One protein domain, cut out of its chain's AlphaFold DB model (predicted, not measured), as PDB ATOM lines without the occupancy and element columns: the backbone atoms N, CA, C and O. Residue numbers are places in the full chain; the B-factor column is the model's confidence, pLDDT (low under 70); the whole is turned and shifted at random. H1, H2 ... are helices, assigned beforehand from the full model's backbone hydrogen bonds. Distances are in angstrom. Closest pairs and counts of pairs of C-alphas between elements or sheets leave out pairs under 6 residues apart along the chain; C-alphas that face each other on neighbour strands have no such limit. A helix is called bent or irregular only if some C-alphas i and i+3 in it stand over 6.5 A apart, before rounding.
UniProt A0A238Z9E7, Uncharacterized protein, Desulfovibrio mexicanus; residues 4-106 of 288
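Overview. This is residues 4 to 106 of the 288 residues of an uncharacterized protein of Desulfovibrio mexicanus (UniProt A0A238Z9E7). One long helix, H1, lies between two shorter ones, with H2 folded back closely along one side as a helical hairpin and H3 on another side, crossing H1 at a shallow tilt. The beginning of H1, residues 4 to 11, sticks out beyond the body and makes part of the length of this rod. The printed part has 103 residues with three named helices, in the order H1, H2, H3, and no named strand; the class is all helix. The whole is loose, with a radius of gyration of the C-alphas of 17.0 A, and spans 58 by 23 by 18 A.

Along the chain. H1, the longest helix, covers residues 4 to 39 and measures 52.4 A from C-alpha 4 at (-52.614, 14.311, -51.420) to C-alpha 39 at (-50.435, 46.023, -9.712). H2 covers residues 49 to 71 and measures 33.3 A; it is irregular, with C-alphas 50 and 53 at 7.3 A. H3 covers residues 80 to 105, 37.7 A long, and ends with C-alpha 105 at (-64.854, 38.447, -2.759).

Arrangement. H1 touches H2, and the closest C-alphas, those of Gly 31 and Gly 59, are 3.9 A apart. The two form a hairpin and run opposite ways at a shallow tilt of 17 degrees. H1 touches H3 with residues 22 to 30 alone, and H3 touches H1 with residues 86 to 93 alone; the closest C-alphas, those of Asp 23 and Gln 86, are 6.7 A apart. H1 and H3 run the same way at a shallow tilt of 28 degrees. H2 and H3 are apart. Every O i to N i+4 pair is within hydrogen-bond range in H1 and H3, and 17 of 19 are in H2.

Size, cuts and confidence. The C-alphas farthest apart, those of Ala 4 and Arg 50, are 59.3 A from each other. Without residues 4 to 11, which stand free, the body spans 46 by 23 by 16 A. The printed part has no cut, and both links, H1 to H2 and H2 to H3, are short. The mean pLDDT of the printed part is 88.3, and one residue, Glu 106, is under 70.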
ATOM      1  N   ALA A   4     -52.373  14.762 -52.791       77.94
ATOM      2  CA  ALA A   4     -52.614  14.311 -51.420       77.94
ATOM      3  C   ALA A   4     -51.422  14.574 -50.477       77.94
ATOM      4  O   ALA A   4     -51.614  14.987 -49.334       77.94
ATOM      5  N   SER A   5     -50.182  14.420 -50.958       76.06
ATOM      6  CA  SER A   5     -48.971  14.671 -50.160       76.06
ATOM      7  C   SER A   5     -48.774  16.162 -49.859       76.06
ATOM      8  O   SER A   5     -48.327  16.513 -48.770       76.06
ATOM      9  N   LYS A   6     -49.149  17.055 -50.790       77.50
ATOM     10  CA  LYS A   6     -49.107  18.514 -50.573       77.50
ATOM     11  C   LYS A   6     -50.145  18.965 -49.535       77.50
ATOM     12  O   LYS A   6     -49.828  19.769 -48.665       77.50
ATOM     13  N   LEU A   7     -51.355  18.399 -49.586       79.50
ATOM     14  CA  LEU A   7     -52.423  18.653 -48.609       79.50
ATOM     15  C   LEU A   7     -52.058  18.178 -47.194       79.50
ATOM     16  O   LEU A   7     -52.346  18.877 -46.224       79.50
ATOM     17  N   ALA A   8     -51.399  17.023 -47.067       74.62
ATOM     18  CA  ALA A   8     -50.938  16.508 -45.777       74.62
ATOM     19  C   ALA A   8     -49.860  17.403 -45.139       74.62
ATOM     20  O   ALA A   8     -49.968  17.732 -43.958       74.62
ATOM     21  N   LEU A   9     -48.875  17.856 -45.927       74.94
ATOM     22  CA  LEU A   9     -47.820  18.777 -45.475       74.94
ATOM     23  C   LEU A   9     -48.370  20.153 -45.082       74.94
ATOM     24  O   LEU A   9     -47.943  20.736 -44.089       74.94
ATOM     25  N   PHE A  10     -49.347  20.670 -45.830       76.00
ATOM     26  CA  PHE A  10     -49.985  21.942 -45.495       76.00
ATOM     27  C   PHE A  10     -50.772  21.852 -44.178       76.00
ATOM     28  O   PHE A  10     -50.652  22.724 -43.319       76.00
ATOM     29  N   ARG A  11     -51.536  20.768 -43.976       77.12
ATOM     30  CA  ARG A  11     -52.287  20.535 -42.731       77.12
ATOM     31  C   ARG A  11     -51.373  20.353 -41.517       77.12
ATOM     32  O   ARG A  11     -51.705  20.858 -40.447       77.12
ATOM     33  N   SER A  12     -50.243  19.657 -41.660       74.56
ATOM     34  CA  SER A  12     -49.292  19.481 -40.556       74.56
ATOM     35  C   SER A  12     -48.593  20.793 -40.187       74.56
ATOM     36  O   SER A  12     -48.557  21.129 -39.006       74.56
ATOM     37  N   ALA A  13     -48.134  21.572 -41.174       75.06
ATOM     38  CA  ALA A  13     -47.508  22.876 -40.947       75.06
ATOM     39  C   ALA A  13     -48.481  23.883 -40.307       75.06
ATOM     40  O   ALA A  13     -48.128  24.578 -39.352       75.06
ATOM     41  N   PHE A  14     -49.734  23.915 -40.773       79.62
ATOM     42  CA  PHE A  14     -50.777  24.757 -40.185       79.62
ATOM     43  C   PHE A  14     -51.074  24.372 -38.728       79.62
ATOM     44  O   PHE A  14     -51.127  25.235 -37.852       79.62
ATOM     45  N   ARG A  15     -51.210  23.070 -38.440       79.50
ATOM     46  CA  ARG A  15     -51.460  22.567 -37.079       79.50
ATOM     47  C   ARG A  15     -50.299  22.865 -36.125       79.50
ATOM     48  O   ARG A  15     -50.548  23.203 -34.972       79.50
ATOM     49  N   GLN A  16     -49.057  22.758 -36.594       77.44
ATOM     50  CA  GLN A  16     -47.867  23.094 -35.806       77.44
ATOM     51  C   GLN A  16     -47.817  24.591 -35.485       77.44
ATOM     52  O   GLN A  16     -47.700  24.954 -34.317       77.44
ATOM     53  N   SER A  17     -48.034  25.449 -36.488       82.69
ATOM     54  CA  SER A  17     -48.095  26.902 -36.286       82.69
ATOM     55  C   SER A  17     -49.199  27.308 -35.304       82.69
ATOM     56  O   SER A  17     -49.004  28.206 -34.487       82.69
ATOM     57  N   LEU A  18     -50.349  26.626 -35.338       86.31
ATOM     58  CA  LEU A  18     -51.432  26.857 -34.385       86.31
ATOM     59  C   LEU A  18     -51.014  26.503 -32.949       86.31
ATOM     60  O   LEU A  18     -51.294  27.267 -32.031       86.31
ATOM     61  N   GLN A  19     -50.321  25.382 -32.742       85.56
ATOM     62  CA  GLN A  19     -49.855  24.972 -31.412       85.56
ATOM     63  C   GLN A  19     -48.809  25.928 -30.829       85.56
ATOM     64  O   GLN A  19     -48.864  26.214 -29.634       85.56
ATOM     65  N   ASP A  20     -47.893  26.447 -31.651       86.50
ATOM     66  CA  ASP A  20     -46.919  27.465 -31.229       86.50
ATOM     67  C   ASP A  20     -47.616  28.751 -30.773       86.50
ATOM     68  O   ASP A  20     -47.277  29.316 -29.733       86.50
ATOM     69  N   ARG A  21     -48.645  29.176 -31.514       90.31
ATOM     70  CA  ARG A  21     -49.458  30.343 -31.152       90.31
ATOM     71  C   ARG A  21     -50.238  30.121 -29.862       90.31
ATOM     72  O   ARG A  21     -50.355  31.057 -29.083       90.31
ATOM     73  N   VAL A  22     -50.745  28.910 -29.619       91.19
ATOM     74  CA  VAL A  22     -51.410  28.562 -28.351       91.19
ATOM     75  C   VAL A  22     -50.424  28.627 -27.184       91.19
ATOM     76  O   VAL A  22     -50.751  29.229 -26.169       91.19
ATOM     77  N   ASP A  23     -49.208  28.091 -27.326       90.25
ATOM     78  CA  ASP A  23     -48.175  28.213 -26.285       90.25
ATOM     79  C   ASP A  23     -47.824  29.682 -26.006       90.25
ATOM     80  O   ASP A  23     -47.763  30.100 -24.848       90.25
ATOM     81  N   GLY A  24     -47.634  30.474 -27.066       92.81
ATOM     82  CA  GLY A  24     -47.373  31.905 -26.956       92.81
ATOM     83  C   GLY A  24     -48.521  32.662 -26.286       92.81
ATOM     84  O   GLY A  24     -48.273  33.498 -25.421       92.81
ATOM     85  N   LEU A  25     -49.771  32.325 -26.618       94.75
ATOM     86  CA  LEU A  25     -50.959  32.906 -25.994       94.75
ATOM     87  C   LEU A  25     -51.061  32.522 -24.515       94.75
ATOM     88  O   LEU A  25     -51.314  33.394 -23.694       94.75
ATOM     89  N   CYS A  26     -50.808  31.263 -24.149       93.38
ATOM     90  CA  CYS A  26     -50.780  30.835 -22.749       93.38
ATOM     91  C   CYS A  26     -49.723  31.605 -21.945       93.38
ATOM     92  O   CYS A  26     -50.016  32.073 -20.847       93.38
ATOM     93  N   LEU A  27     -48.515  31.777 -22.493       94.25
ATOM     94  CA  LEU A  27     -47.455  32.563 -21.853       94.25
ATOM     95  C   LEU A  27     -47.817  34.044 -21.741       94.25
ATOM     96  O   LEU A  27     -47.544  34.655 -20.712       94.25
ATOM     97  N   LEU A  28     -48.452  34.607 -22.766       96.19
ATOM     98  CA  LEU A  28     -48.905  35.992 -22.766       96.19
ATOM     99  C   LEU A  28     -50.027  36.215 -21.743       96.19
ATOM    100  O   LEU A  28     -49.962  37.173 -20.980       96.19
ATOM    101  N   CYS A  29     -50.993  35.299 -21.644       95.50
ATOM    102  CA  CYS A  29     -52.028  35.321 -20.609       95.50
ATOM    103  C   CYS A  29     -51.432  35.174 -19.204       95.50
ATOM    104  O   CYS A  29     -51.820  35.905 -18.301       95.50
ATOM    105  N   MET A  30     -50.465  34.271 -19.014       95.06
ATOM    106  CA  MET A  30     -49.789  34.078 -17.727       95.06
ATOM    107  C   MET A  30     -48.964  35.297 -17.323       95.06
ATOM    108  O   MET A  30     -49.073  35.767 -16.194       95.06
ATOM    109  N   GLY A  31     -48.175  35.843 -18.248       96.56
ATOM    110  CA  GLY A  31     -47.419  37.069 -18.023       96.56
ATOM    111  C   GLY A  31     -48.337  38.249 -17.713       96.56
ATOM    112  O   GLY A  31     -48.079  38.987 -16.766       96.56
ATOM    113  N   GLY A  32     -49.440  38.378 -18.456       96.56
ATOM    114  CA  GLY A  32     -50.446  39.416 -18.254       96.56
ATOM    115  C   GLY A  32     -51.139  39.290 -16.901       96.56
ATOM    116  O   GLY A  32     -51.271  40.284 -16.195       96.56
ATOM    117  N   PHE A  33     -51.502  38.070 -16.499       95.00
ATOM    118  CA  PHE A  33     -52.070  37.780 -15.183       95.00
ATOM    119  C   PHE A  33     -51.103  38.147 -14.051       95.00
ATOM    120  O   PHE A  33     -51.484  38.869 -13.136       95.00
ATOM    121  N   ILE A  34     -49.839  37.715 -14.129       95.12
ATOM    122  CA  ILE A  34     -48.813  38.014 -13.116       95.12
ATOM    123  C   ILE A  34     -48.549  39.526 -13.027       95.12
ATOM    124  O   ILE A  34     -48.481  40.084 -11.929       95.12
ATOM    125  N   ALA A  35     -48.436  40.206 -14.172       95.50
ATOM    126  CA  ALA A  35     -48.233  41.651 -14.217       95.50
ATOM    127  C   ALA A  35     -49.448  42.406 -13.647       95.50
ATOM    128  O   ALA A  35     -49.273  43.308 -12.831       95.50
ATOM    129  N   ALA A  36     -50.670  41.999 -14.001       94.12
ATOM    130  CA  ALA A  36     -51.894  42.555 -13.428       94.12
ATOM    131  C   ALA A  36     -51.955  42.325 -11.911       94.12
ATOM    132  O   ALA A  36     -52.241  43.264 -11.171       94.12
ATOM    133  N   LEU A  37     -51.605  41.121 -11.436       92.50
ATOM    134  CA  LEU A  37     -51.598  40.774 -10.010       92.50
ATOM    135  C   LEU A  37     -50.677  41.689  -9.229       92.50
ATOM    136  O   LEU A  37     -51.108  42.265  -8.238       92.50
ATOM    137  N   SER A  38     -49.454  41.894  -9.718       93.69
ATOM    138  CA  SER A  38     -48.466  42.763  -9.069       93.69
ATOM    139  C   SER A  38     -48.882  44.233  -8.954       93.69
ATOM    140  O   SER A  38     -48.293  44.977  -8.176       93.69
ATOM    141  N   ARG A  39     -49.880  44.663  -9.735       93.25
ATOM    142  CA  ARG A  39     -50.435  46.023  -9.712       93.25
ATOM    143  C   ARG A  39     -51.789  46.100  -9.013       93.25
ATOM    144  O   ARG A  39     -52.324  47.194  -8.877       93.25
ATOM    145  N   SER A  40     -52.345  44.969  -8.592       89.69
ATOM    146  CA  SER A  40     -53.620  44.920  -7.888       89.69
ATOM    147  C   SER A  40     -53.442  45.165  -6.393       89.69
ATOM    148  O   SER A  40     -52.432  44.779  -5.801       89.69
ATOM    149  N   SER A  41     -54.476  45.714  -5.757       84.62
ATOM    150  CA  SER A  41     -54.579  45.771  -4.296       84.62
ATOM    151  C   SER A  41     -54.682  44.387  -3.648       84.62
ATOM    152  O   SER A  41     -54.597  44.302  -2.435       84.62
ATOM    153  N   LEU A  42     -54.836  43.307  -4.423       86.69
ATOM    154  CA  LEU A  42     -54.913  41.929  -3.930       86.69
ATOM    155  C   LEU A  42     -53.546  41.240  -3.879       86.69
ATOM    156  O   LEU A  42     -53.443  40.126  -3.376       86.69
ATOM    157  N   TYR A  43     -52.477  41.873  -4.376       88.88
ATOM    158  CA  TYR A  43     -51.146  41.261  -4.432       88.88
ATOM    159  C   TYR A  43     -50.671  40.732  -3.069       88.88
ATOM    160  O   TYR A  43     -50.113  39.635  -2.983       88.88
ATOM    161  N   TRP A  44     -50.957  41.484  -2.002       85.06
ATOM    162  CA  TRP A  44     -50.536  41.165  -0.637       85.06
ATOM    163  C   TRP A  44     -51.161  39.884  -0.071       85.06
ATOM    164  O   TRP A  44     -50.608  39.317   0.870       85.06
ATOM    165  N   TYR A  45     -52.265  39.392  -0.649       83.81
ATOM    166  CA  TYR A  45     -52.849  38.096  -0.282       83.81
ATOM    167  C   TYR A  45     -51.919  36.932  -0.631       83.81
ATOM    168  O   TYR A  45     -51.951  35.887   0.015       83.81
ATOM    169  N   PHE A  46     -51.092  37.102  -1.663       86.06
ATOM    170  CA  PHE A  46     -50.261  36.036  -2.211       86.06
ATOM    171  C   PHE A  46     -48.795  36.219  -1.831       86.06
ATOM    172  O   PHE A  46     -48.130  35.263  -1.427       86.06
ATOM    173  N   LEU A  47     -48.279  37.441  -1.973       88.62
ATOM    174  CA  LEU A  47     -46.853  37.743  -1.899       88.62
ATOM    175  C   LEU A  47     -46.600  39.036  -1.127       88.62
ATOM    176  O   LEU A  47     -47.426  39.942  -1.100       88.62
ATOM    177  N   ASN A  48     -45.417  39.142  -0.524       87.81
ATOM    178  CA  ASN A  48     -45.002  40.362   0.159       87.81
ATOM    179  C   ASN A  48     -44.943  41.545  -0.841       87.81
ATOM    180  O   ASN A  48     -44.207  41.443  -1.830       87.81
ATOM    181  N   PRO A  49     -45.637  42.678  -0.577       87.75
ATOM    182  CA  PRO A  49     -45.688  43.858  -1.449       87.75
ATOM    183  C   PRO A  49     -44.337  44.379  -1.948       87.75
ATOM    184  O   PRO A  49     -44.261  44.901  -3.063       87.75
ATOM    185  N   ARG A  50     -43.255  44.179  -1.183       89.25
ATOM    186  CA  ARG A  50     -41.894  44.577  -1.583       89.25
ATOM    187  C   ARG A  50     -41.408  43.896  -2.865       89.25
ATOM    188  O   ARG A  50     -40.528  44.415  -3.544       89.25
ATOM    189  N   PHE A  51     -41.966  42.733  -3.207       91.44
ATOM    190  CA  PHE A  51     -41.607  41.980  -4.408       91.44
ATOM    191  C   PHE A  51     -42.460  42.334  -5.630       91.44
ATOM    192  O   PHE A  51     -42.206  41.798  -6.710       91.44
ATOM    193  N   SER A  52     -43.417  43.262  -5.506       92.31
ATOM    194  CA  SER A  52     -44.321  43.663  -6.596       92.31
ATOM    195  C   SER A  52     -43.568  44.066  -7.865       92.31
ATOM    196  O   SER A  52     -43.897  43.585  -8.947       92.31
ATOM    197  N   GLY A  53     -42.499  44.860  -7.746       92.88
ATOM    198  CA  GLY A  53     -41.662  45.257  -8.883       92.88
ATOM    199  C   GLY A  53     -40.976  44.075  -9.579       92.88
ATOM    200  O   GLY A  53     -40.968  43.999 -10.809       92.88
ATOM    201  N   LEU A  54     -40.462  43.109  -8.808       94.31
ATOM    202  CA  LEU A  54     -39.859  41.887  -9.351       94.31
ATOM    203  C   LEU A  54     -40.914  41.026 -10.061       94.31
ATOM    204  O   LEU A  54     -40.678  40.546 -11.170       94.31
ATOM    205  N   THR A  55     -42.092  40.863  -9.449       94.75
ATOM    206  CA  THR A  55     -43.211  40.123 -10.041       94.75
ATOM    207  C   THR A  55     -43.702  40.784 -11.329       94.75
ATOM    208  O   THR A  55     -43.906  40.092 -12.326       94.75
ATOM    209  N   PHE A  56     -43.818  42.113 -11.348       96.50
ATOM    210  CA  PHE A  56     -44.174  42.870 -12.546       96.50
ATOM    211  C   PHE A  56     -43.157  42.646 -13.669       96.50
ATOM    212  O   PHE A  56     -43.541  42.316 -14.791       96.50
ATOM    213  N   GLY A  57     -41.860  42.763 -13.362       97.19
ATOM    214  CA  GLY A  57     -40.782  42.527 -14.325       97.19
ATOM    215  C   GLY A  57     -40.818  41.115 -14.917       97.19
ATOM    216  O   GLY A  57     -40.707  40.952 -16.133       97.19
ATOM    217  N   ALA A  58     -41.055  40.097 -14.083       96.88
ATOM    218  CA  ALA A  58     -41.219  38.718 -14.538       96.88
ATOM    219  C   ALA A  58     -42.446  38.550 -15.454       96.88
ATOM    220  O   ALA A  58     -42.342  37.944 -16.522       96.88
ATOM    221  N   GLY A  59     -43.592  39.130 -15.079       96.94
ATOM    222  CA  GLY A  59     -44.807  39.121 -15.899       96.94
ATOM    223  C   GLY A  59     -44.612  39.812 -17.254       96.94
ATOM    224  O   GLY A  59     -45.004  39.272 -18.290       96.94
ATOM    225  N   ALA A  60     -43.932  40.961 -17.270       97.62
ATOM    226  CA  ALA A  60     -43.606  41.695 -18.490       97.62
ATOM    227  C   ALA A  60     -42.676  40.891 -19.415       97.62
ATOM    228  O   ALA A  60     -42.932  40.801 -20.617       97.62
ATOM    229  N   LEU A  61     -41.642  40.245 -18.867       97.81
ATOM    230  CA  LEU A  61     -40.739  39.395 -19.645       97.81
ATOM    231  C   LEU A  61     -41.481  38.203 -20.267       97.81
ATOM    232  O   LEU A  61     -41.306  37.920 -21.452       97.81
ATOM    233  N   LEU A  62     -42.364  37.552 -19.504       96.44
ATOM    234  CA  LEU A  62     -43.218  36.474 -20.013       96.44
ATOM    235  C   LEU A  62     -44.144  36.951 -21.136       96.44
ATOM    236  O   LEU A  62     -44.296  36.242 -22.131       96.44
ATOM    237  N   CYS A  63     -44.708  38.160 -21.027       97.56
ATOM    238  CA  CYS A  63     -45.502  38.761 -22.101       97.56
ATOM    239  C   CYS A  63     -44.676  38.957 -23.375       97.56
ATOM    240  O   CYS A  63     -45.147  38.617 -24.458       97.56
ATOM    241  N   LEU A  64     -43.445  39.466 -23.259       97.00
ATOM    242  CA  LEU A  64     -42.551  39.662 -24.404       97.00
ATOM    243  C   LEU A  64     -42.190  38.329 -25.071       97.00
ATOM    244  O   LEU A  64     -42.261  38.216 -26.297       97.00
ATOM    245  N   CYS A  65     -41.867  37.299 -24.283       94.44
ATOM    246  CA  CYS A  65     -41.601  35.955 -24.794       94.44
ATOM    247  C   CYS A  65     -42.840  35.336 -25.463       94.44
ATOM    248  O   CYS A  65     -42.739  34.787 -26.561       94.44
ATOM    249  N   GLY A  66     -44.014  35.451 -24.834       94.50
ATOM    250  CA  GLY A  66     -45.282  34.973 -25.386       94.50
ATOM    251  C   GLY A  66     -45.637  35.670 -26.699       94.50
ATOM    252  O   GLY A  66     -45.944  35.008 -27.689       94.50
ATOM    253  N   LEU A  67     -45.494  36.997 -26.753       96.38
ATOM    254  CA  LEU A  67     -45.726  37.796 -27.955       96.38
ATOM    255  C   LEU A  67     -44.775  37.398 -29.090       96.38
ATOM    256  O   LEU A  67     -45.215  37.230 -30.227       96.38
ATOM    257  N   ALA A  68     -43.491  37.189 -28.790       93.31
ATOM    258  CA  ALA A  68     -42.521  36.727 -29.776       93.31
ATOM    259  C   ALA A  68     -42.924  35.373 -30.390       93.31
ATOM    260  O   ALA A  68     -42.839  35.220 -31.606       93.31
ATOM    261  N   LEU A  69     -43.431  34.430 -29.585       90.31
ATOM    262  CA  LEU A  69     -43.903  33.119 -30.059       90.31
ATOM    263  C   LEU A  69     -45.195  33.201 -30.884       90.31
ATOM    264  O   LEU A  69     -45.350  32.462 -31.854       90.31
ATOM    265  N   VAL A  70     -46.108  34.116 -30.539       93.00
ATOM    266  CA  VAL A  70     -47.329  34.358 -31.327       93.00
ATOM    267  C   VAL A  70     -46.990  34.958 -32.695       93.00
ATOM    268  O   VAL A  70     -47.556  34.540 -33.708       93.00
ATOM    269  N   LEU A  71     -46.067  35.925 -32.733       93.12
ATOM    270  CA  LEU A  71     -45.672  36.627 -33.958       93.12
ATOM    271  C   LEU A  71     -44.733  35.796 -34.841       93.12
ATOM    272  O   LEU A  71     -44.786  35.898 -36.067       93.12
ATOM    273  N   ARG A  72     -43.862  34.987 -34.232       91.25
ATOM    274  CA  ARG A  72     -42.857  34.160 -34.911       91.25
ATOM    275  C   ARG A  72     -42.919  32.719 -34.391       91.25
ATOM    276  O   ARG A  72     -42.030  32.302 -33.649       91.25
ATOM    277  N   PRO A  73     -43.951  31.948 -34.781       85.69
ATOM    278  CA  PRO A  73     -44.068  30.551 -34.387       85.69
ATOM    279  C   PRO A  73     -42.888  29.745 -34.941       85.69
ATOM    280  O   PRO A  73     -42.618  29.768 -36.145       85.69
ATOM    281  N   THR A  74     -42.170  29.055 -34.059       80.94
ATOM    282  CA  THR A  74     -41.064  28.166 -34.426       80.94
ATOM    283  C   THR A  74     -41.596  26.747 -34.610       80.94
ATOM    284  O   THR A  74     -41.908  26.108 -33.603       80.94
ATOM    285  N   PRO A  75     -41.668  26.223 -35.848       70.00
ATOM    286  CA  PRO A  75     -42.278  24.926 -36.108       70.00
ATOM    287  C   PRO A  75     -41.502  23.811 -35.397       70.00
ATOM    288  O   PRO A  75     -40.406  23.432 -35.803       70.00
ATOM    289  N   GLY A  76     -42.082  23.301 -34.311       70.38
ATOM    290  CA  GLY A  76     -41.581  22.155 -33.555       70.38
ATOM    291  C   GLY A  76     -42.424  20.893 -33.781       70.38
ATOM    292  O   GLY A  76     -43.587  20.983 -34.193       70.38
ATOM    293  N   PRO A  77     -41.882  19.693 -33.500       73.06
ATOM    294  CA  PRO A  77     -42.645  18.454 -33.592       73.06
ATOM    295  C   PRO A  77     -43.832  18.475 -32.620       73.06
ATOM    296  O   PRO A  77     -43.695  18.785 -31.436       73.06
ATOM    297  N   SER A  78     -45.019  18.120 -33.116       74.31
ATOM    298  CA  SER A  78     -46.221  17.997 -32.291       74.31
ATOM    299  C   SER A  78     -46.141  16.719 -31.455       74.31
ATOM    300  O   SER A  78     -46.402  15.628 -31.962       74.31
ATOM    301  N   THR A  79     -45.774  16.841 -30.181       81.38
ATOM    302  CA  THR A  79     -45.728  15.717 -29.236       81.38
ATOM    303  C   THR A  79     -46.949  15.733 -28.308       81.38
ATOM    304  O   THR A  79     -47.452  16.809 -27.976       81.38
ATOM    305  N   PRO A  80     -47.447  14.573 -27.842       84.19
ATOM    306  CA  PRO A  80     -48.531  14.523 -26.852       84.19
ATOM    307  C   PRO A  80     -48.168  15.258 -25.550       84.19
ATOM    308  O   PRO A  80     -49.025  15.897 -24.943       84.19
ATOM    309  N   ALA A  81     -46.882  15.273 -25.181       85.81
ATOM    310  CA  ALA A  81     -46.361  16.049 -24.055       85.81
ATOM    311  C   ALA A  81     -46.640  17.560 -24.183       85.81
ATOM    312  O   ALA A  81     -46.850  18.242 -23.182       85.81
ATOM    313  N   ARG A  82     -46.686  18.086 -25.415       85.56
ATOM    314  CA  ARG A  82     -47.002  19.491 -25.680       85.56
ATOM    315  C   ARG A  82     -48.455  19.826 -25.356       85.56
ATOM    316  O   ARG A  82     -48.710  20.821 -24.688       85.56
ATOM    317  N   LEU A  83     -49.389  18.982 -25.796       86.31
ATOM    318  CA  LEU A  83     -50.817  19.146 -25.496       86.31
ATOM    319  C   LEU A  83     -51.078  19.036 -23.992       86.31
ATOM    320  O   LEU A  83     -51.827  19.836 -23.442       86.31
ATOM    321  N   TRP A  84     -50.411  18.094 -23.320       91.00
ATOM    322  CA  TRP A  84     -50.481  17.971 -21.865       91.00
ATOM    323  C   TRP A  84     -49.996  19.241 -21.159       91.00
ATOM    324  O   TRP A  84     -50.701  19.780 -20.311       91.00
ATOM    325  N   ARG A  85     -48.838  19.783 -21.559       89.44
ATOM    326  CA  ARG A  85     -48.323  21.052 -21.021       89.44
ATOM    327  C   ARG A  85     -49.315  22.201 -21.212       89.44
ATOM    328  O   ARG A  85     -49.527  22.968 -20.280       89.44
ATOM    329  N   GLN A  86     -49.923  22.316 -22.393       89.69
ATOM    330  CA  GLN A  86     -50.946  23.332 -22.670       89.69
ATOM    331  C   GLN A  86     -52.156  23.175 -21.748       89.69
ATOM    332  O   GLN A  86     -52.600  24.158 -21.164       89.69
ATOM    333  N   ALA A  87     -52.649  21.948 -21.571       91.62
ATOM    334  CA  ALA A  87     -53.761  21.663 -20.671       91.62
ATOM    335  C   ALA A  87     -53.432  22.026 -19.213       91.62
ATOM    336  O   ALA A  87     -54.243  22.668 -18.552       91.62
ATOM    337  N   VAL A  88     -52.230  21.687 -18.732       93.06
ATOM    338  CA  VAL A  88     -51.767  22.042 -17.380       93.06
ATOM    339  C   VAL A  88     -51.662  23.558 -17.203       93.06
ATOM    340  O   VAL A  88     -52.117  24.082 -16.191       93.06
ATOM    341  N   LEU A  89     -51.113  24.278 -18.187       91.12
ATOM    342  CA  LEU A  89     -51.026  25.742 -18.140       91.12
ATOM    343  C   LEU A  89     -52.410  26.393 -18.119       91.12
ATOM    344  O   LEU A  89     -52.642  27.310 -17.337       91.12
ATOM    345  N   LEU A  90     -53.341  25.907 -18.943       92.75
ATOM    346  CA  LEU A  90     -54.721  26.392 -18.946       92.75
ATOM    347  C   LEU A  90     -55.413  26.115 -17.610       92.75
ATOM    348  O   LEU A  90     -56.060  27.008 -17.071       92.75
ATOM    349  N   ALA A  91     -55.237  24.921 -17.040       94.62
ATOM    350  CA  ALA A  91     -55.757  24.599 -15.715       94.62
ATOM    351  C   ALA A  91     -55.179  25.533 -14.639       94.62
ATOM    352  O   ALA A  91     -55.931  26.068 -13.831       94.62
ATOM    353  N   PHE A  92     -53.871  25.806 -14.669       93.06
ATOM    354  CA  PHE A  92     -53.229  26.724 -13.728       93.06
ATOM    355  C   PHE A  92     -53.741  28.164 -13.867       93.06
ATOM    356  O   PHE A  92     -54.045  28.804 -12.866       93.06
ATOM    357  N   LEU A  93     -53.908  28.659 -15.098       93.31
ATOM    358  CA  LEU A  93     -54.509  29.971 -15.358       93.31
ATOM    359  C   LEU A  93     -55.951  30.052 -14.847       93.31
ATOM    360  O   LEU A  93     -56.345  31.070 -14.285       93.31
ATOM    361  N   SER A  94     -56.713  28.969 -15.011       94.00
ATOM    362  CA  SER A  94     -58.091  28.872 -14.519       94.00
ATOM    363  C   SER A  94     -58.127  28.956 -12.994       94.00
ATOM    364  O   SER A  94     -58.877  29.752 -12.437       94.00
ATOM    365  N   LEU A  95     -57.261  28.193 -12.318       93.88
ATOM    366  CA  LEU A  95     -57.121  28.227 -10.862       93.88
ATOM    367  C   LEU A  95     -56.652  29.599 -10.364       93.88
ATOM    368  O   LEU A  95     -57.177  30.091  -9.373       93.88
ATOM    369  N   GLY A  96     -55.712  30.242 -11.062       90.94
ATOM    370  CA  GLY A  96     -55.253  31.593 -10.735       90.94
ATOM    371  C   GLY A  96     -56.366  32.635 -10.852       90.94
ATOM    372  O   GLY A  96     -56.518  33.470  -9.965       90.94
ATOM    373  N   ALA A  97     -57.187  32.558 -11.903       90.50
ATOM    374  CA  ALA A  97     -58.347  33.430 -12.071       90.50
ATOM    375  C   ALA A  97     -59.403  33.202 -10.976       90.50
ATOM    376  O   ALA A  97     -59.919  34.169 -10.420       90.50
ATOM    377  N   MET A  98     -59.676  31.943 -10.616       92.88
ATOM    378  CA  MET A  98     -60.580  31.610  -9.510       92.88
ATOM    379  C   MET A  98     -60.051  32.115  -8.163       92.88
ATOM    380  O   MET A  98     -60.806  32.697  -7.391       92.88
ATOM    381  N   ALA A  99     -58.754  31.943  -7.890       88.12
ATOM    382  CA  ALA A  99     -58.124  32.431  -6.665       88.12
ATOM    383  C   ALA A  99     -58.162  33.965  -6.575       88.12
ATOM    384  O   ALA A  99     -58.421  34.514  -5.508       88.12
ATOM    385  N   TRP A 100     -57.957  34.659  -7.699       88.31
ATOM    386  CA  TRP A 100     -58.129  36.108  -7.777       88.31
ATOM    387  C   TRP A 100     -59.565  36.522  -7.459       88.31
ATOM    388  O   TRP A 100     -59.790  37.425  -6.657       88.31
ATOM    389  N   GLU A 101     -60.545  35.879  -8.097       89.62
ATOM    390  CA  GLU A 101     -61.962  36.176  -7.891       89.62
ATOM    391  C   GLU A 101     -62.382  35.928  -6.438       89.62
ATOM    392  O   GLU A 101     -63.120  36.727  -5.865       89.62
ATOM    393  N   GLN A 102     -61.875  34.863  -5.816       86.56
ATOM    394  CA  GLN A 102     -62.112  34.584  -4.404       86.56
ATOM    395  C   GLN A 102     -61.474  35.644  -3.500       86.56
ATOM    396  O   GLN A 102     -62.155  36.171  -2.625       86.56
ATOM    397  N   ALA A 103     -60.216  36.024  -3.743       82.44
ATOM    398  CA  ALA A 103     -59.552  37.090  -2.989       82.44
ATOM    399  C   ALA A 103     -60.282  38.439  -3.123       82.44
ATOM    400  O   ALA A 103     -60.344  39.208  -2.171       82.44
ATOM    401  N   ALA A 104     -60.885  38.711  -4.284       83.50
ATOM    402  CA  ALA A 104     -61.705  39.902  -4.501       83.50
ATOM    403  C   ALA A 104     -63.058  39.860  -3.762       83.50
ATOM    404  O   ALA A 104     -63.644  40.910  -3.508       83.50
ATOM    405  N   ARG A 105     -63.572  38.661  -3.455       80.81
ATOM    406  CA  ARG A 105     -64.854  38.447  -2.759       80.81
ATOM    407  C   ARG A 105     -64.722  38.362  -1.248       80.81
ATOM    408  O   ARG A 105     -65.688  38.679  -0.564       80.81
ATOM    409  N   GLU A 106     -63.576  37.923  -0.743       65.88
ATOM    410  CA  GLU A 106     -63.300  37.835   0.688       65.88
ATOM    411  C   GLU A 106     -62.429  39.012   1.142       65.88
ATOM    412  O   GLU A 106     -61.193  38.913   1.164       65.88
TER     413      GLU A 106